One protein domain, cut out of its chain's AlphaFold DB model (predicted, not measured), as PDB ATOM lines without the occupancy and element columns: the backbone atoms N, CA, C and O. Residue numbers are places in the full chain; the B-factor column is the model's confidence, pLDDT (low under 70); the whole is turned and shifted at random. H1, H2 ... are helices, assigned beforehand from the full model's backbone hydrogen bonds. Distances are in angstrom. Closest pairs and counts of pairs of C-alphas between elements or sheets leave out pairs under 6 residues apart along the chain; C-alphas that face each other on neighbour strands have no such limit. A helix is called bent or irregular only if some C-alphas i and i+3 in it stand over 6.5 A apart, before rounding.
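Overview. This is residues 10 to 58, 98 to 132 and 144 to 201 of the 211 residues of an uncharacterized protein of Etheostoma spectabile (orangethroat darter) (UniProt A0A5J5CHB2). Two long helices, H3 and H4, run side by side in opposite directions, and one arm of bent H1 crosses H3; beyond the far end of H4, residues 188 to 201 stick out, of which 188 to 194 belong to H5 and 196 to 200 to H6. The 142 printed residues form an extended, all-helix rod of 76 by 32 by 28 A, radius of gyration of the C-alphas 23.4 A, with helices H1 to H6 in order.

Arrangement. By hydrogen bonds, H1, residues 10 to 44, and H3, residues 99 to 129, were each assigned as one helix, but both are bent: C-alphas 31 and 34 are 7.2 A apart, C-alphas 107 and 110 6.5 A. H1a, residues 10 to 31, touches H3b, residues 110 to 129, with residues 19 to 29 alone, at a steep tilt of 57 degrees; the closest C-alphas, of Ala 26 and Val 122, are 5.2 A apart. H4, residues 144 to 181, touches H3b with residues 144 to 162 alone, opposite ways at a shallow tilt of 26 degrees; the closest C-alphas, of Ile 116 and Glu 155, are 5.2 A apart. Of H4's O i to N i+4 pairs, 32 of 34 are within hydrogen-bond range.

Along the chain. H1a starts at C-alpha 10 (27.665, -11.100, 84.221). H4 spans 55.4 A to C-alpha 181 (6.861, -29.221, 25.640). H2 is residues 55 to 58, H5 183 to 194, H6 196 to 200.

Size, cuts and confidence. Cuts leave C-alphas 58 and 98 7.6 A apart, and 132 and 144 12.8 A. pLDDT is under 70 at residues 183 to 197 and 199 to 200.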
ATOM      1  N   GLU A  10      26.904 -10.567  85.353       94.25
ATOM      2  CA  GLU A  10      27.665 -11.100  84.221       94.25
ATOM      3  C   GLU A  10      26.910 -10.871  82.905       94.25
ATOM      4  O   GLU A  10      27.494 -10.457  81.899       94.25
ATOM      5  N   ILE A  11      25.589 -11.079  82.914       94.06
ATOM      6  CA  ILE A  11      24.728 -10.815  81.752       94.06
ATOM      7  C   ILE A  11      24.765  -9.330  81.397       94.06
ATOM      8  O   ILE A  11      24.908  -8.984  80.225       94.06
ATOM      9  N   LYS A  12      24.677  -8.450  82.399       92.69
ATOM     10  CA  LYS A  12      24.748  -7.003  82.182       92.69
ATOM     11  C   LYS A  12      26.062  -6.600  81.507       92.69
ATOM     12  O   LYS A  12      26.025  -5.919  80.488       92.69
ATOM     13  N   THR A  13      27.197  -7.099  81.998       95.69
ATOM     14  CA  THR A  13      28.513  -6.841  81.390       95.69
ATOM     15  C   THR A  13      28.583  -7.311  79.937       95.69
ATOM     16  O   THR A  13      29.113  -6.598  79.087       95.69
ATOM     17  N   LYS A  14      28.010  -8.478  79.608       95.81
ATOM     18  CA  LYS A  14      27.963  -8.971  78.220       95.81
ATOM     19  C   LYS A  14      27.112  -8.081  77.309       95.81
ATOM     20  O   LYS A  14      27.476  -7.884  76.152       95.81
ATOM     21  N   VAL A  15      25.998  -7.546  77.811       94.56
ATOM     22  CA  VAL A  15      25.140  -6.614  77.057       94.56
ATOM     23  C   VAL A  15      25.851  -5.284  76.809       94.56
ATOM     24  O   VAL A  15      25.786  -4.763  75.698       94.56
ATOM     25  N   ASP A  16      26.558  -4.758  77.807       94.56
ATOM     26  CA  ASP A  16      27.308  -3.507  77.667       94.56
ATOM     27  C   ASP A  16      28.463  -3.669  76.661       94.56
ATOM     28  O   ASP A  16      28.561  -2.894  75.709       94.56
ATOM     29  N   ALA A  17      29.231  -4.761  76.748       96.88
ATOM     30  CA  ALA A  17      30.273  -5.081  75.767       96.88
ATOM     31  C   ALA A  17      29.714  -5.276  74.343       96.88
ATOM     32  O   ALA A  17      30.340  -4.900  73.350       96.88
ATOM     33  N   PHE A  18      28.515  -5.857  74.217       96.44
ATOM     34  CA  PHE A  18      27.829  -5.968  72.930       96.44
ATOM     35  C   PHE A  18      27.506  -4.586  72.346       96.44
ATOM     36  O   PHE A  18      27.758  -4.360  71.163       96.44
ATOM     37  N   ARG A  19      26.985  -3.661  73.160       96.69
ATOM     38  CA  ARG A  19      26.655  -2.290  72.736       96.69
ATOM     39  C   ARG A  19      27.886  -1.517  72.277       96.69
ATOM     40  O   ARG A  19      27.835  -0.882  71.226       96.69
ATOM     41  N   GLU A  20      28.982  -1.604  73.024       97.31
ATOM     42  CA  GLU A  20      30.251  -0.960  72.663       97.31
ATOM     43  C   GLU A  20      30.784  -1.489  71.330       97.31
ATOM     44  O   GLU A  20      31.144  -0.708  70.450       97.31
ATOM     45  N   ARG A  21      30.750  -2.812  71.128       98.06
ATOM     46  CA  ARG A  21      31.178  -3.426  69.867       98.06
ATOM     47  C   ARG A  21      30.341  -2.958  68.677       98.06
ATOM     48  O   ARG A  21      30.909  -2.619  67.646       98.06
ATOM     49  N   ILE A  22      29.013  -2.938  68.811       98.06
ATOM     50  CA  ILE A  22      28.121  -2.469  67.739       98.06
ATOM     51  C   ILE A  22      28.339  -0.988  67.441       98.06
ATOM     52  O   ILE A  22      28.335  -0.605  66.277       98.06
ATOM     53  N   THR A  23      28.577  -0.178  68.473       98.00
ATOM     54  CA  THR A  23      28.893   1.247  68.312       98.00
ATOM     55  C   THR A  23      30.183   1.428  67.523       98.00
ATOM     56  O   THR A  23      30.172   2.089  66.490       98.00
ATOM     57  N   SER A  24      31.264   0.761  67.935       98.31
ATOM     58  CA  SER A  24      32.550   0.843  67.238       98.31
ATOM     59  C   SER A  24      32.464   0.354  65.790       98.31
ATOM     60  O   SER A  24      33.046   0.976  64.905       98.31
ATOM     61  N   GLU A  25      31.734  -0.737  65.531       98.38
ATOM     62  CA  GLU A  25      31.549  -1.244  64.171       98.38
ATOM     63  C   GLU A  25      30.744  -0.257  63.317       98.38
ATOM     64  O   GLU A  25      31.141   0.047  62.198       98.38
ATOM     65  N   ALA A  26      29.636   0.282  63.832       98.50
ATOM     66  CA  ALA A  26      28.800   1.216  63.085       98.50
ATOM     67  C   ALA A  26      29.513   2.545  62.785       98.50
ATOM     68  O   ALA A  26      29.391   3.064  61.675       98.50
ATOM     69  N   GLU A  27      30.294   3.069  63.729       98.19
ATOM     70  CA  GLU A  27      31.100   4.273  63.517       98.19
ATOM     71  C   GLU A  27      32.167   4.061  62.436       98.19
ATOM     72  O   GLU A  27      32.300   4.897  61.540       98.19
ATOM     73  N   ASP A  28      32.873   2.923  62.448       98.62
ATOM     74  CA  ASP A  28      33.815   2.573  61.376       98.62
ATOM     75  C   ASP A  28      33.106   2.405  60.027       98.62
ATOM     76  O   ASP A  28      33.611   2.850  58.990       98.62
ATOM     77  N   LEU A  29      31.897   1.830  60.025       98.56
ATOM     78  CA  LEU A  29      31.117   1.687  58.802       98.56
ATOM     79  C   LEU A  29      30.809   3.045  58.164       98.56
ATOM     80  O   LEU A  29      31.017   3.223  56.963       98.56
ATOM     81  N   VAL A  30      30.348   4.005  58.968       97.62
ATOM     82  CA  VAL A  30      29.984   5.346  58.500       97.62
ATOM     83  C   VAL A  30      31.220   6.161  58.116       97.62
ATOM     84  O   VAL A  30      31.232   6.791  57.059       97.62
ATOM     85  N   ALA A  31      32.265   6.142  58.944       98.00
ATOM     86  CA  ALA A  31      33.447   6.975  58.744       98.00
ATOM     87  C   ALA A  31      34.375   6.448  57.641       98.00
ATOM     88  O   ALA A  31      34.984   7.237  56.920       98.00
ATOM     89  N   ASN A  32      34.493   5.123  57.507       98.06
ATOM     90  CA  ASN A  32      35.521   4.499  56.678       98.06
ATOM     91  C   ASN A  32      34.948   3.567  55.614       98.06
ATOM     92  O   ASN A  32      35.321   3.687  54.445       98.06
ATOM     93  N   PHE A  33      34.087   2.622  55.992       98.50
ATOM     94  CA  PHE A  33      33.654   1.569  55.071       98.50
ATOM     95  C   PHE A  33      32.796   2.117  53.931       98.50
ATOM     96  O   PHE A  33      33.131   1.888  52.774       98.50
ATOM     97  N   PHE A  34      31.719   2.856  54.220       97.88
ATOM     98  CA  PHE A  34      30.810   3.342  53.178       97.88
ATOM     99  C   PHE A  34      31.482   4.294  52.184       97.88
ATOM    100  O   PHE A  34      31.309   4.074  50.983       97.88
ATOM    101  N   PRO A  35      32.301   5.281  52.604       98.44
ATOM    102  CA  PRO A  35      33.027   6.120  51.652       98.44
ATOM    103  C   PRO A  35      33.961   5.317  50.739       98.44
ATOM    104  O   PRO A  35      33.985   5.542  49.531       98.44
ATOM    105  N   LYS A  36      34.696   4.338  51.284       98.31
ATOM    106  CA  LYS A  36      35.554   3.454  50.477       98.31
ATOM    107  C   LYS A  36      34.724   2.594  49.531       98.31
ATOM    108  O   LYS A  36      35.054   2.488  48.352       98.31
ATOM    109  N   LYS A  37      33.616   2.040  50.025       97.94
ATOM    110  CA  LYS A  37      32.757   1.149  49.252       97.94
ATOM    111  C   LYS A  37      32.081   1.861  48.086       97.94
ATOM    112  O   LYS A  37      31.969   1.285  47.011       97.94
ATOM    113  N   LEU A  38      31.709   3.126  48.267       97.69
ATOM    114  CA  LEU A  38      31.224   3.985  47.188       97.69
ATOM    115  C   LEU A  38      32.244   4.069  46.041       97.69
ATOM    116  O   LEU A  38      31.886   3.873  44.884       97.69
ATOM    117  N   LEU A  39      33.520   4.314  46.360       97.75
ATOM    118  CA  LEU A  39      34.587   4.388  45.358       97.75
ATOM    119  C   LEU A  39      34.839   3.033  44.694       97.75
ATOM    120  O   LEU A  39      35.030   2.977  43.482       97.75
ATOM    121  N   GLU A  40      34.827   1.939  45.455       97.44
ATOM    122  CA  GLU A  40      34.941   0.586  44.897       97.44
ATOM    123  C   GLU A  40      33.814   0.292  43.900       97.44
ATOM    124  O   GLU A  40      34.079  -0.204  42.805       97.44
ATOM    125  N   LEU A  41      32.571   0.641  44.243       96.94
ATOM    126  CA  LEU A  41      31.417   0.444  43.370       96.94
ATOM    127  C   LEU A  41      31.471   1.350  42.129       96.94
ATOM    128  O   LEU A  41      31.141   0.882  41.045       96.94
ATOM    129  N   ASP A  42      31.962   2.590  42.236       96.69
ATOM    130  CA  ASP A  42      32.212   3.451  41.066       96.69
ATOM    131  C   ASP A  42      33.215   2.822  40.083       96.69
ATOM    132  O   ASP A  42      33.037   2.878  38.865       96.69
ATOM    133  N   HIS A  43      34.260   2.168  40.598       95.81
ATOM    134  CA  HIS A  43      35.196   1.419  39.756       95.81
ATOM    135  C   HIS A  43      34.551   0.160  39.179       95.81
ATOM    136  O   HIS A  43      34.738  -0.139  38.000       95.81
ATOM    137  N   PHE A  44      33.766  -0.562  39.977       94.94
ATOM    138  CA  PHE A  44      33.056  -1.761  39.541       94.94
ATOM    139  C   PHE A  44      32.063  -1.470  38.411       94.94
ATOM    140  O   PHE A  44      31.963  -2.247  37.464       94.94
ATOM    141  N   LEU A  45      31.402  -0.310  38.438       93.38
ATOM    142  CA  LEU A  45      30.523   0.146  37.360       93.38
ATOM    143  C   LEU A  45      31.251   0.380  36.032       93.38
ATOM    144  O   LEU A  45      30.583   0.513  35.013       93.38
ATOM    145  N   LYS A  46      32.588   0.409  36.007       93.44
ATOM    146  CA  LYS A  46      33.403   0.496  34.782       93.44
ATOM    147  C   LYS A  46      33.853  -0.880  34.277       93.44
ATOM    148  O   LYS A  46      34.465  -0.960  33.215       93.44
ATOM    149  N   ASP A  47      33.562  -1.961  35.007       92.44
ATOM    150  CA  ASP A  47      33.893  -3.326  34.591       92.44
ATOM    151  C   ASP A  47      33.114  -3.681  33.304       92.44
ATOM    152  O   ASP A  47      31.886  -3.510  33.259       92.44
ATOM    153  N   PRO A  48      33.783  -4.177  32.245       90.00
ATOM    154  CA  PRO A  48      33.124  -4.584  31.004       90.00
ATOM    155  C   PRO A  48      32.001  -5.607  31.201       90.00
ATOM    156  O   PRO A  48      31.066  -5.644  30.410       90.00
ATOM    157  N   ILE A  49      32.050  -6.412  32.269       87.81
ATOM    158  CA  ILE A  49      31.020  -7.419  32.554       87.81
ATOM    159  C   ILE A  49      29.643  -6.807  32.861       87.81
ATOM    160  O   ILE A  49      28.625  -7.463  32.652       87.81
ATOM    161  N   ILE A  50      29.608  -5.566  33.365       87.12
ATOM    162  CA  ILE A  50      28.373  -4.812  33.634       87.12
ATOM    163  C   ILE A  50      28.045  -3.875  32.466       87.12
ATOM    164  O   ILE A  50      26.876  -3.596  32.208       87.12
ATOM    165  N   ASN A  51      29.057  -3.424  31.720       88.25
ATOM    166  CA  ASN A  51      28.905  -2.512  30.586       88.25
ATOM    167  C   ASN A  51      28.654  -3.253  29.267       88.25
ATOM    168  O   ASN A  51      29.456  -3.192  28.336       88.25
ATOM    169  N   ILE A  52      27.518  -3.941  29.180       86.12
ATOM    170  CA  ILE A  52      27.105  -4.654  27.966       86.12
ATOM    171  C   ILE A  52      26.474  -3.655  26.986       86.12
ATOM    172  O   ILE A  52      25.398  -3.117  27.253       86.12
ATOM    173  N   ALA A  53      27.130  -3.417  25.847       84.12
ATOM    174  CA  ALA A  53      26.665  -2.462  24.837       84.12
ATOM    175  C   ALA A  53      25.553  -3.036  23.940       84.12
ATOM    176  O   ALA A  53      24.595  -2.331  23.618       84.12
ATOM    177  N   ASP A  54      25.649  -4.317  23.561       84.50
ATOM    178  CA  ASP A  54      24.608  -5.046  22.827       84.50
ATOM    179  C   ASP A  54      24.160  -6.284  23.621       84.50
ATOM    180  O   ASP A  54      24.941  -7.186  23.917       84.50
ATOM    181  N   LEU A  55      22.861  -6.382  23.920       80.94
ATOM    182  CA  LEU A  55      22.275  -7.524  24.635       80.94
ATOM    183  C   LEU A  55      22.458  -8.866  23.907       80.94
ATOM    184  O   LEU A  55      22.301  -9.923  24.525       80.94
ATOM    185  N   LYS A  56      22.789  -8.860  22.610       83.56
ATOM    186  CA  LYS A  56      23.162 -10.079  21.879       83.56
ATOM    187  C   LYS A  56      24.444 -10.719  22.414       83.56
ATOM    188  O   LYS A  56      24.576 -11.933  22.301       83.56
ATOM    189  N   GLU A  57      25.346  -9.950  23.022       81.88
ATOM    190  CA  GLU A  57      26.621 -10.445  23.566       81.88
ATOM    191  C   GLU A  57      26.420 -11.427  24.725       81.88
ATOM    192  O   GLU A  57      27.202 -12.356  24.913       81.88
ATOM    193  N   ILE A  58      25.328 -11.264  25.473       82.75
ATOM    194  CA  ILE A  58      24.939 -12.169  26.558       82.75
ATOM    195  C   ILE A  58      23.856 -13.159  26.130       82.75
ATOM    196  O   ILE A  58      23.214 -13.783  26.979       82.75
ATOM    197  N   ASN A  98      22.688 -19.378  31.511       88.06
ATOM    198  CA  ASN A  98      23.427 -18.361  30.772       88.06
ATOM    199  C   ASN A  98      24.713 -18.017  31.546       88.06
ATOM    200  O   ASN A  98      24.612 -17.444  32.625       88.06
ATOM    201  N   GLY A  99      25.879 -18.392  31.008       89.94
ATOM    202  CA  GLY A  99      27.176 -18.214  31.672       89.94
ATOM    203  C   GLY A  99      27.482 -16.755  32.002       89.94
ATOM    204  O   GLY A  99      27.712 -16.443  33.162       89.94
ATOM    205  N   SER A 100      27.343 -15.848  31.034       88.06
ATOM    206  CA  SER A 100      27.619 -14.420  31.236       88.06
ATOM    207  C   SER A 100      26.762 -13.807  32.348       88.06
ATOM    208  O   SER A 100      27.242 -13.008  33.146       88.06
ATOM    209  N   LEU A 101      25.485 -14.205  32.438       90.56
ATOM    210  CA  LEU A 101      24.609 -13.755  33.525       90.56
ATOM    211  C   LEU A 101      24.956 -14.402  34.867       90.56
ATOM    212  O   LEU A 101      24.799 -13.751  35.893       90.56
ATOM    213  N   VAL A 102      25.408 -15.659  34.876       93.81
ATOM    214  CA  VAL A 102      25.903 -16.306  36.099       93.81
ATOM    215  C   VAL A 102      27.116 -15.541  36.624       93.81
ATOM    216  O   VAL A 102      27.086 -15.129  37.778       93.81
ATOM    217  N   ASP A 103      28.103 -15.261  35.774       93.06
ATOM    218  CA  ASP A 103      29.324 -14.540  36.154       93.06
ATOM    219  C   ASP A 103      29.005 -13.129  36.681       93.06
ATOM    220  O   ASP A 103      29.530 -12.696  37.708       93.06
ATOM    221  N   LEU A 104      28.076 -12.423  36.024       92.75
ATOM    222  CA  LEU A 104      27.580 -11.127  36.487       92.75
ATOM    223  C   LEU A 104      26.910 -11.231  37.868       92.75
ATOM    224  O   LEU A 104      27.201 -10.444  38.770       92.75
ATOM    225  N   ILE A 105      26.020 -12.212  38.051       94.50
ATOM    226  CA  ILE A 105      25.331 -12.451  39.325       94.50
ATOM    227  C   ILE A 105      26.336 -12.779  40.434       94.50
ATOM    228  O   ILE A 105      26.151 -12.319  41.560       94.50
ATOM    229  N   GLU A 106      27.389 -13.546  40.148       95.31
ATOM    230  CA  GLU A 106      28.421 -13.882  41.135       95.31
ATOM    231  C   GLU A 106      29.219 -12.666  41.605       95.31
ATOM    232  O   GLU A 106      29.614 -12.633  42.770       95.31
ATOM    233  N   LYS A 107      29.378 -11.633  40.765       94.81
ATOM    234  CA  LYS A 107      29.986 -10.363  41.188       94.81
ATOM    235  C   LYS A 107      29.018  -9.454  41.952       94.81
ATOM    236  O   LYS A 107      29.413  -8.834  42.930       94.81
ATOM    237  N   VAL A 108      27.748  -9.377  41.545       95.50
ATOM    238  CA  VAL A 108      26.766  -8.445  42.144       95.50
ATOM    239  C   VAL A 108      26.188  -8.963  43.468       95.50
ATOM    240  O   VAL A 108      25.920  -8.200  44.394       95.50
ATOM    241  N   LYS A 109      25.971 -10.275  43.591       96.81
ATOM    242  CA  LYS A 109      25.298 -10.874  44.754       96.81
ATOM    243  C   LYS A 109      26.028 -10.652  46.094       96.81
ATOM    244  O   LYS A 109      25.325 -10.408  47.079       96.81
ATOM    245  N   PRO A 110      27.370 -10.748  46.187       97.44
ATOM    246  CA  PRO A 110      28.098 -10.418  47.413       97.44
ATOM    247  C   PRO A 110      27.876  -8.968  47.844       97.44
ATOM    248  O   PRO A 110      27.615  -8.731  49.017       97.44
ATOM    249  N   GLU A 111      27.868  -8.032  46.895       97.31
ATOM    250  CA  GLU A 111      27.679  -6.603  47.163       97.31
ATOM    251  C   GLU A 111      26.310  -6.309  47.786       97.31
ATOM    252  O   GLU A 111      26.211  -5.602  48.790       97.31
ATOM    253  N   ILE A 112      25.255  -6.946  47.268       97.69
ATOM    254  CA  ILE A 112      23.904  -6.848  47.841       97.69
ATOM    255  C   ILE A 112      23.872  -7.396  49.276       97.69
ATOM    256  O   ILE A 112      23.269  -6.790  50.161       97.69
ATOM    257  N   ARG A 113      24.518  -8.543  49.531       97.81
ATOM    258  CA  ARG A 113      24.566  -9.134  50.880       97.81
ATOM    259  C   ARG A 113      25.310  -8.240  51.860       97.81
ATOM    260  O   ARG A 113      24.819  -8.015  52.961       97.81
ATOM    261  N   THR A 114      26.453  -7.706  51.446       97.88
ATOM    262  CA  THR A 114      27.229  -6.773  52.257       97.88
ATOM    263  C   THR A 114      26.411  -5.529  52.596       97.88
ATOM    264  O   THR A 114      26.400  -5.133  53.758       97.88
ATOM    265  N   LEU A 115      25.666  -4.959  51.640       97.62
ATOM    266  CA  LEU A 115      24.772  -3.829  51.907       97.62
ATOM    267  C   LEU A 115      23.742  -4.164  52.998       97.62
ATOM    268  O   LEU A 115      23.636  -3.429  53.976       97.62
ATOM    269  N   ILE A 116      23.043  -5.299  52.874       97.50
ATOM    270  CA  ILE A 116      22.048  -5.754  53.863       97.50
ATOM    271  C   ILE A 116      22.678  -5.895  55.254       97.50
ATOM    272  O   ILE A 116      22.154  -5.365  56.234       97.50
ATOM    273  N   GLU A 117      23.815  -6.585  55.347       97.31
ATOM    274  CA  GLU A 117      24.503  -6.827  56.619       97.31
ATOM    275  C   GLU A 117      24.945  -5.518  57.280       97.31
ATOM    276  O   GLU A 117      24.686  -5.306  58.466       97.31
ATOM    277  N   LYS A 118      25.574  -4.614  56.517       97.75
ATOM    278  CA  LYS A 118      26.100  -3.355  57.056       97.75
ATOM    279  C   LYS A 118      24.990  -2.369  57.417       97.75
ATOM    280  O   LYS A 118      25.061  -1.761  58.484       97.75
ATOM    281  N   CYS A 119      23.931  -2.268  56.610       96.88
ATOM    282  CA  CYS A 119      22.743  -1.485  56.963       96.88
ATOM    283  C   CYS A 119      22.089  -2.004  58.248       96.88
ATOM    284  O   CYS A 119      21.704  -1.203  59.098       96.88
ATOM    285  N   ASN A 120      22.011  -3.326  58.440       97.31
ATOM    286  CA  ASN A 120      21.433  -3.896  59.655       97.31
ATOM    287  C   ASN A 120      22.275  -3.587  60.910       97.31
ATOM    288  O   ASN A 120      21.702  -3.287  61.958       97.31
ATOM    289  N   THR A 121      23.612  -3.584  60.810       98.12
ATOM    290  CA  THR A 121      24.495  -3.147  61.908       98.12
ATOM    291  C   THR A 121      24.231  -1.691  62.297       98.12
ATOM    292  O   THR A 121      24.021  -1.404  63.476       98.12
ATOM    293  N   VAL A 122      24.165  -0.777  61.321       98.31
ATOM    294  CA  VAL A 122      23.885   0.652  61.573       98.31
ATOM    295  C   VAL A 122      22.479   0.849  62.142       98.31
ATOM    296  O   VAL A 122      22.297   1.589  63.104       98.31
ATOM    297  N   LYS A 123      21.480   0.134  61.617       97.75
ATOM    298  CA  LYS A 123      20.100   0.180  62.118       97.75
ATOM    299  C   LYS A 123      20.027  -0.241  63.583       97.75
ATOM    300  O   LYS A 123      19.399   0.444  64.384       97.75
ATOM    301  N   MET A 124      20.694  -1.338  63.940       97.81
ATOM    302  CA  MET A 124      20.761  -1.806  65.322       97.81
ATOM    303  C   MET A 124      21.477  -0.798  66.226       97.81
ATOM    304  O   MET A 124      21.017  -0.555  67.339       97.81
ATOM    305  N   TRP A 125      22.563  -0.184  65.754       98.38
ATOM    306  CA  TRP A 125      23.252   0.878  66.485       98.38
ATOM    307  C   TRP A 125      22.320   2.054  66.793       98.38
ATOM    308  O   TRP A 125      22.157   2.397  67.962       98.38
ATOM    309  N   VAL A 126      21.625   2.599  65.788       98.00
ATOM    310  CA  VAL A 126      20.681   3.710  65.989       98.00
ATOM    311  C   VAL A 126      19.548   3.310  66.940       98.00
ATOM    312  O   VAL A 126      19.240   4.059  67.861       98.00
ATOM    313  N   GLN A 127      18.979   2.107  66.796       97.06
ATOM    314  CA  GLN A 127      17.930   1.607  67.695       97.06
ATOM    315  C   GLN A 127      18.383   1.503  69.157       97.06
ATOM    316  O   GLN A 127      17.595   1.770  70.061       97.06
ATOM    317  N   LEU A 128      19.639   1.124  69.409       96.25
ATOM    318  CA  LEU A 128      20.196   1.042  70.763       96.25
ATOM    319  C   LEU A 128      20.455   2.419  71.390       96.25
ATOM    320  O   LEU A 128      20.540   2.504  72.617       96.25
ATOM    321  N   LEU A 129      20.577   3.467  70.569       96.19
ATOM    322  CA  LEU A 129      20.737   4.858  71.001       96.19
ATOM    323  C   LEU A 129      19.404   5.570  71.275       96.19
ATOM    324  O   LEU A 129      19.425   6.677  71.816       96.19
ATOM    325  N   ILE A 130      18.263   4.972  70.915       95.50
ATOM    326  CA  ILE A 130      16.948   5.541  71.228       95.50
ATOM    327  C   ILE A 130      16.756   5.519  72.757       95.50
ATOM    328  O   ILE A 130      16.845   4.449  73.374       95.50
ATOM    329  N   PRO A 131      16.524   6.680  73.399       95.50
ATOM    330  CA  PRO A 131      16.397   6.771  74.846       95.50
ATOM    331  C   PRO A 131      15.054   6.216  75.339       95.50
ATOM    332  O   PRO A 131      14.200   5.760  74.579       95.50
ATOM    333  N   ARG A 132      14.853   6.250  76.660       93.00
ATOM    334  CA  ARG A 132      13.536   5.967  77.236       93.00
ATOM    335  C   ARG A 132      12.537   7.029  76.785       93.00
ATOM    336  O   ARG A 132      12.901   8.180  76.591       93.00
ATOM    337  N   GLN A 144      15.940   9.952  64.878       98.12
ATOM    338  CA  GLN A 144      16.425   8.573  65.019       98.12
ATOM    339  C   GLN A 144      15.430   7.566  64.423       98.12
ATOM    340  O   GLN A 144      15.839   6.657  63.702       98.12
ATOM    341  N   GLU A 145      14.132   7.733  64.687       97.31
ATOM    342  CA  GLU A 145      13.073   6.871  64.150       97.31
ATOM    343  C   GLU A 145      12.998   6.925  62.620       97.31
ATOM    344  O   GLU A 145      12.932   5.877  61.973       97.31
ATOM    345  N   GLU A 146      13.074   8.122  62.034       98.31
ATOM    346  CA  GLU A 146      13.111   8.308  60.580       98.31
ATOM    347  C   GLU A 146      14.354   7.652  59.962       98.31
ATOM    348  O   GLU A 146      14.253   6.917  58.980       98.31
ATOM    349  N   THR A 147      15.520   7.808  60.597       98.00
ATOM    350  CA  THR A 147      16.764   7.153  60.160       98.00
ATOM    351  C   THR A 147      16.631   5.625  60.162       98.00
ATOM    352  O   THR A 147      17.054   4.950  59.222       98.00
ATOM    353  N   VAL A 148      16.017   5.049  61.202       98.31
ATOM    354  CA  VAL A 148      15.754   3.602  61.282       98.31
ATOM    355  C   VAL A 148      14.765   3.152  60.204       98.31
ATOM    356  O   VAL A 148      14.934   2.064  59.644       98.31
ATOM    357  N   ALA A 149      13.749   3.963  59.905       98.25
ATOM    358  CA  ALA A 149      12.792   3.680  58.841       98.25
ATOM    359  C   ALA A 149      13.476   3.642  57.467       98.25
ATOM    360  O   ALA A 149      13.261   2.691  56.717       98.25
ATOM    361  N   GLU A 150      14.365   4.593  57.181       98.38
ATOM    362  CA  GLU A 150      15.113   4.628  55.923       98.38
ATOM    363  C   GLU A 150      16.051   3.420  55.779       98.38
ATOM    364  O   GLU A 150      16.041   2.726  54.762       98.38
ATOM    365  N   LEU A 151      16.788   3.071  56.841       97.88
ATOM    366  CA  LEU A 151      17.646   1.877  56.851       97.88
ATOM    367  C   LEU A 151      16.852   0.587  56.601       97.88
ATOM    368  O   LEU A 151      17.346  -0.332  55.945       97.88
ATOM    369  N   ARG A 152      15.613   0.514  57.100       97.38
ATOM    370  CA  ARG A 152      14.706  -0.610  56.843       97.38
ATOM    371  C   ARG A 152      14.251  -0.655  55.382       97.38
ATOM    372  O   ARG A 152      14.132  -1.752  54.837       97.38
ATOM    373  N   THR A 153      13.989   0.494  54.763       98.19
ATOM    374  CA  THR A 153      13.653   0.576  53.333       98.19
ATOM    375  C   THR A 153      14.804   0.044  52.487       98.19
ATOM    376  O   THR A 153      14.596  -0.890  51.712       98.19
ATOM    377  N   VAL A 154      16.029   0.532  52.717       97.06
ATOM    378  CA  VAL A 154      17.236   0.089  51.996       97.06
ATOM    379  C   VAL A 154      17.449  -1.423  52.126       97.06
ATOM    380  O   VAL A 154      17.702  -2.109  51.136       97.06
ATOM    381  N   GLU A 155      17.302  -1.972  53.334       95.38
ATOM    382  CA  GLU A 155      17.394  -3.416  53.572       95.38
ATOM    383  C   GLU A 155      16.342  -4.205  52.777       95.38
ATOM    384  O   GLU A 155      16.664  -5.216  52.148       95.38
ATOM    385  N   GLY A 156      15.087  -3.747  52.795       96.44
ATOM    386  CA  GLY A 156      13.982  -4.397  52.092       96.44
ATOM    387  C   GLY A 156      14.164  -4.392  50.576       96.44
ATOM    388  O   GLY A 156      13.962  -5.416  49.918       96.44
ATOM    389  N   GLU A 157      14.599  -3.264  50.017       97.25
ATOM    390  CA  GLU A 157      14.903  -3.142  48.592       97.25
ATOM    391  C   GLU A 157      16.078  -4.038  48.189       97.25
ATOM    392  O   GLU A 157      15.958  -4.808  47.231       97.25
ATOM    393  N   ALA A 158      17.166  -4.031  48.964       96.75
ATOM    394  CA  ALA A 158      18.321  -4.886  48.717       96.75
ATOM    395  C   ALA A 158      17.956  -6.380  48.776       96.75
ATOM    396  O   ALA A 158      18.349  -7.158  47.901       96.75
ATOM    397  N   ALA A 159      17.145  -6.793  49.756       95.12
ATOM    398  CA  ALA A 159      16.643  -8.162  49.842       95.12
ATOM    399  C   ALA A 159      15.801  -8.540  48.611       95.12
ATOM    400  O   ALA A 159      15.951  -9.640  48.070       95.12
ATOM    401  N   SER A 160      14.986  -7.612  48.100       97.75
ATOM    402  CA  SER A 160      14.181  -7.840  46.896       97.75
ATOM    403  C   SER A 160      15.034  -8.140  45.654       97.75
ATOM    404  O   SER A 160      14.619  -8.924  44.797       97.75
ATOM    405  N   TYR A 161      16.252  -7.594  45.551       96.00
ATOM    406  CA  TYR A 161      17.162  -7.901  44.443       96.00
ATOM    407  C   TYR A 161      17.650  -9.357  44.479       96.00
ATOM    408  O   TYR A 161      17.758  -9.999  43.429       96.00
ATOM    409  N   LEU A 162      17.867  -9.934  45.668       94.25
ATOM    410  CA  LEU A 162      18.196 -11.360  45.812       94.25
ATOM    411  C   LEU A 162      17.037 -12.260  45.352       94.25
ATOM    412  O   LEU A 162      17.257 -13.295  44.707       94.25
ATOM    413  N   ASP A 163      15.799 -11.843  45.616       93.88
ATOM    414  CA  ASP A 163      14.604 -12.531  45.124       93.88
ATOM    415  C   ASP A 163      14.477 -12.434  43.601       93.88
ATOM    416  O   ASP A 163      14.111 -13.415  42.943       93.88
ATOM    417  N   GLN A 164      14.815 -11.284  43.010       93.38
ATOM    418  CA  GLN A 164      14.818 -11.101  41.555       93.38
ATOM    419  C   GLN A 164      15.823 -12.031  40.860       93.38
ATOM    420  O   GLN A 164      15.473 -12.661  39.856       93.38
ATOM    421  N   ILE A 165      17.021 -12.211  41.430       94.12
ATOM    422  CA  ILE A 165      18.015 -13.185  40.944       94.12
ATOM    423  C   ILE A 165      17.419 -14.601  40.933       94.12
ATOM    424  O   ILE A 165      17.507 -15.324  39.939       94.12
ATOM    425  N   SER A 166      16.751 -15.003  42.015       92.44
ATOM    426  CA  SER A 166      16.107 -16.323  42.103       92.44
ATOM    427  C   SER A 166      14.959 -16.469  41.093       92.44
ATOM    428  O   SER A 166      14.818 -17.494  40.415       92.44
ATOM    429  N   ARG A 167      14.154 -15.413  40.933       90.31
ATOM    430  CA  ARG A 167      13.030 -15.355  39.991       90.31
ATOM    431  C   ARG A 167      13.484 -15.474  38.540       90.31
ATOM    432  O   ARG A 167      12.768 -16.104  37.753       90.31
ATOM    433  N   TYR A 168      14.649 -14.933  38.188       89.00
ATOM    434  CA  TYR A 168      15.254 -15.113  36.868       89.00
ATOM    435  C   TYR A 168      15.431 -16.603  36.537       89.00
ATOM    436  O   TYR A 168      14.888 -17.073  35.532       89.00
ATOM    437  N   TYR A 169      16.091 -17.376  37.408       87.19
ATOM    438  CA  TYR A 169      16.335 -18.805  37.173       87.19
ATOM    439  C   TYR A 169      15.034 -19.605  37.053       87.19
ATOM    440  O   TYR A 169      14.876 -20.399  36.121       87.19
ATOM    441  N   ILE A 170      14.066 -19.350  37.940       85.12
ATOM    442  CA  ILE A 170      12.753 -20.013  37.910       85.12
ATOM    443  C   ILE A 170      12.020 -19.705  36.600       85.12
ATOM    444  O   ILE A 170      11.454 -20.600  35.965       85.12
ATOM    445  N   THR A 171      12.015 -18.440  36.182       81.94
ATOM    446  CA  THR A 171      11.305 -18.000  34.976       81.94
ATOM    447  C   THR A 171      11.959 -18.566  33.721       81.94
ATOM    448  O   THR A 171      11.256 -19.122  32.874       81.94
ATOM    449  N   ARG A 172      13.295 -18.531  33.631       82.00
ATOM    450  CA  ARG A 172      14.039 -19.138  32.522       82.00
ATOM    451  C   ARG A 172      13.763 -20.636  32.424       82.00
ATOM    452  O   ARG A 172      13.425 -21.115  31.345       82.00
ATOM    453  N   ALA A 173      13.822 -21.369  33.538       83.19
ATOM    454  CA  ALA A 173      13.535 -22.804  33.560       83.19
ATOM    455  C   ALA A 173      12.099 -23.126  33.101       83.19
ATOM    456  O   ALA A 173      11.881 -24.068  32.333       83.19
ATOM    457  N   LYS A 174      11.111 -22.319  33.518       80.94
ATOM    458  CA  LYS A 174       9.715 -22.446  33.067       80.94
ATOM    459  C   LYS A 174       9.569 -22.190  31.567       80.94
ATOM    460  O   LYS A 174       8.884 -22.961  30.897       80.94
ATOM    461  N   LEU A 175      10.199 -21.137  31.040       77.62
ATOM    462  CA  LEU A 175      10.165 -20.808  29.609       77.62
ATOM    463  C   LEU A 175      10.786 -21.925  28.775       77.62
ATOM    464  O   LEU A 175      10.138 -22.446  27.874       77.62
ATOM    465  N   VAL A 176      11.981 -22.368  29.153       78.44
ATOM    466  CA  VAL A 176      12.667 -23.511  28.544       78.44
ATOM    467  C   VAL A 176      11.786 -24.759  28.537       78.44
ATOM    468  O   VAL A 176      11.642 -25.414  27.509       78.44
ATOM    469  N   SER A 177      11.145 -25.071  29.665       79.81
ATOM    470  CA  SER A 177      10.257 -26.232  29.777       79.81
ATOM    471  C   SER A 177       9.041 -26.120  28.854       79.81
ATOM    472  O   SER A 177       8.611 -27.121  28.283       79.81
ATOM    473  N   LYS A 178       8.479 -24.914  28.689       76.69
ATOM    474  CA  LYS A 178       7.383 -24.660  27.742       76.69
ATOM    475  C   LYS A 178       7.847 -24.822  26.297       76.69
ATOM    476  O   LYS A 178       7.161 -25.497  25.540       76.69
ATOM    477  N   ILE A 179       9.009 -24.269  25.939       74.50
ATOM    478  CA  ILE A 179       9.607 -24.432  24.606       74.50
ATOM    479  C   ILE A 179       9.800 -25.920  24.314       74.50
ATOM    480  O   ILE A 179       9.397 -26.396  23.255       74.50
ATOM    481  N   ALA A 180      10.329 -26.671  25.283       75.25
ATOM    482  CA  ALA A 180      10.544 -28.098  25.132       75.25
ATOM    483  C   ALA A 180       9.224 -28.863  24.890       75.25
ATOM    484  O   ALA A 180       9.129 -29.665  23.963       75.25
ATOM    485  N   LYS A 181       8.189 -28.577  25.696       75.12
ATOM    486  CA  LYS A 181       6.861 -29.221  25.640       75.12
ATOM    487  C   LYS A 181       6.028 -28.847  24.413       75.12
ATOM    488  O   LYS A 181       5.265 -29.686  23.941       75.12
ATOM    489  N   TYR A 182       6.173 -27.627  23.897       73.56
ATOM    490  CA  TYR A 182       5.360 -27.098  22.798       73.56
ATOM    491  C   TYR A 182       6.224 -26.572  21.638       73.56
ATOM    492  O   TYR A 182       6.222 -25.368  21.364       73.56
ATOM    493  N   PRO A 183       6.926 -27.459  20.902       68.19
ATOM    494  CA  PRO A 183       7.832 -27.071  19.817       68.19
ATOM    495  C   PRO A 183       7.208 -26.157  18.760       68.19
ATOM    496  O   PRO A 183       7.861 -25.261  18.243       68.19
ATOM    497  N   HIS A 184       5.931 -26.388  18.455       66.88
ATOM    498  CA  HIS A 184       5.168 -25.744  17.386       66.88
ATOM    499  C   HIS A 184       4.722 -24.312  17.723       66.88
ATOM    500  O   HIS A 184       4.538 -23.504  16.818       66.88
ATOM    501  N   VAL A 185       4.570 -23.977  19.009       63.69
ATOM    502  CA  VAL A 185       4.186 -22.621  19.450       63.69
ATOM    503  C   VAL A 185       5.366 -21.655  19.318       63.69
ATOM    504  O   VAL A 185       5.193 -20.482  18.995       63.69
ATOM    505  N   VAL A 186       6.584 -22.157  19.520       57.56
ATOM    506  CA  VAL A 186       7.818 -21.363  19.462       57.56
ATOM    507  C   VAL A 186       8.189 -21.033  18.026       57.56
ATOM    508  O   VAL A 186       8.539 -19.891  17.748       57.56
ATOM    509  N   THR A 187       8.012 -21.976  17.094       57.78
ATOM    510  CA  THR A 187       8.160 -21.695  15.661       57.78
ATOM    511  C   THR A 187       7.219 -20.587  15.209       57.78
ATOM    512  O   THR A 187       7.599 -19.807  14.349       57.78
ATOM    513  N   LEU A 188       6.024 -20.479  15.803       53.91
ATOM    514  CA  LEU A 188       5.073 -19.416  15.490       53.91
ATOM    515  C   LEU A 188       5.560 -18.051  15.996       53.91
ATOM    516  O   LEU A 188       5.532 -17.092  15.240       53.91
ATOM    517  N   HIS A 189       6.053 -17.958  17.235       58.09
ATOM    518  CA  HIS A 189       6.623 -16.718  17.780       58.09
ATOM    519  C   HIS A 189       7.870 -16.266  17.004       58.09
ATOM    520  O   HIS A 189       7.964 -15.103  16.619       58.09
ATOM    521  N   ASP A 190       8.789 -17.185  16.701       62.50
ATOM    522  CA  ASP A 190       9.969 -16.908  15.876       62.50
ATOM    523  C   ASP A 190       9.599 -16.576  14.424       62.50
ATOM    524  O   ASP A 190      10.210 -15.690  13.833       62.50
ATOM    525  N   MET A 191       8.590 -17.234  13.838       53.50
ATOM    526  CA  MET A 191       8.053 -16.864  12.521       53.50
ATOM    527  C   MET A 191       7.430 -15.474  12.555       53.50
ATOM    528  O   MET A 191       7.657 -14.700  11.629       53.50
ATOM    529  N   ILE A 192       6.664 -15.147  13.595       55.09
ATOM    530  CA  ILE A 192       6.037 -13.836  13.752       55.09
ATOM    531  C   ILE A 192       7.117 -12.769  13.909       55.09
ATOM    532  O   ILE A 192       7.048 -11.774  13.202       55.09
ATOM    533  N   LEU A 193       8.143 -12.984  14.740       64.25
ATOM    534  CA  LEU A 193       9.253 -12.041  14.916       64.25
ATOM    535  C   LEU A 193      10.101 -11.885  13.651       64.25
ATOM    536  O   LEU A 193      10.332 -10.763  13.209       64.25
ATOM    537  N   LYS A 194      10.519 -12.986  13.016       59.88
ATOM    538  CA  LYS A 194      11.320 -12.946  11.778       59.88
ATOM    539  C   LYS A 194      10.568 -12.315  10.609       59.88
ATOM    540  O   LYS A 194      11.196 -11.780   9.700       59.88
ATOM    541  N   ASN A 195       9.237 -12.365  10.622       49.56
ATOM    542  CA  ASN A 195       8.402 -11.756   9.592       49.56
ATOM    543  C   ASN A 195       7.702 -10.475  10.067       49.56
ATOM    544  O   ASN A 195       6.879  -9.953   9.321       49.56
ATOM    545  N   ILE A 196       8.017  -9.930  11.249       68.62
ATOM    546  CA  ILE A 196       7.223  -8.843  11.844       68.62
ATOM    547  C   ILE A 196       7.261  -7.562  11.010       68.62
ATOM    548  O   ILE A 196       6.244  -6.889  10.876       68.62
ATOM    549  N   GLU A 197       8.402  -7.275  10.382       66.56
ATOM    550  CA  GLU A 197       8.581  -6.166   9.438       66.56
ATOM    551  C   GLU A 197       7.696  -6.344   8.197       66.56
ATOM    552  O   GLU A 197       6.969  -5.432   7.816       66.56
ATOM    553  N   LYS A 198       7.670  -7.551   7.615       70.19
ATOM    554  CA  LYS A 198       6.839  -7.880   6.441       70.19
ATOM    555  C   LYS A 198       5.350  -7.955   6.782       70.19
ATOM    556  O   LYS A 198       4.515  -7.647   5.946       70.19
ATOM    557  N   ILE A 199       5.003  -8.348   8.004       67.69
ATOM    558  CA  ILE A 199       3.620  -8.376   8.492       67.69
ATOM    559  C   ILE A 199       3.120  -6.947   8.739       67.69
ATOM    560  O   ILE A 199       1.999  -6.620   8.360       67.69
ATOM    561  N   LYS A 200       3.947  -6.075   9.336       65.69
ATOM    562  CA  LYS A 200       3.613  -4.659   9.563       65.69
ATOM    563  C   LYS A 200       3.623  -3.834   8.275       65.69
ATOM    564  O   LYS A 200       2.836  -2.901   8.148       65.69
ATOM    565  N   ARG A 201       4.514  -4.157   7.334       71.81
ATOM    566  CA  ARG A 201       4.674  -3.482   6.037       71.81
ATOM    567  C   ARG A 201       4.695  -4.525   4.910       71.81
ATOM    568  O   ARG A 201       5.761  -4.866   4.401       71.81
TER     569      ARG A 201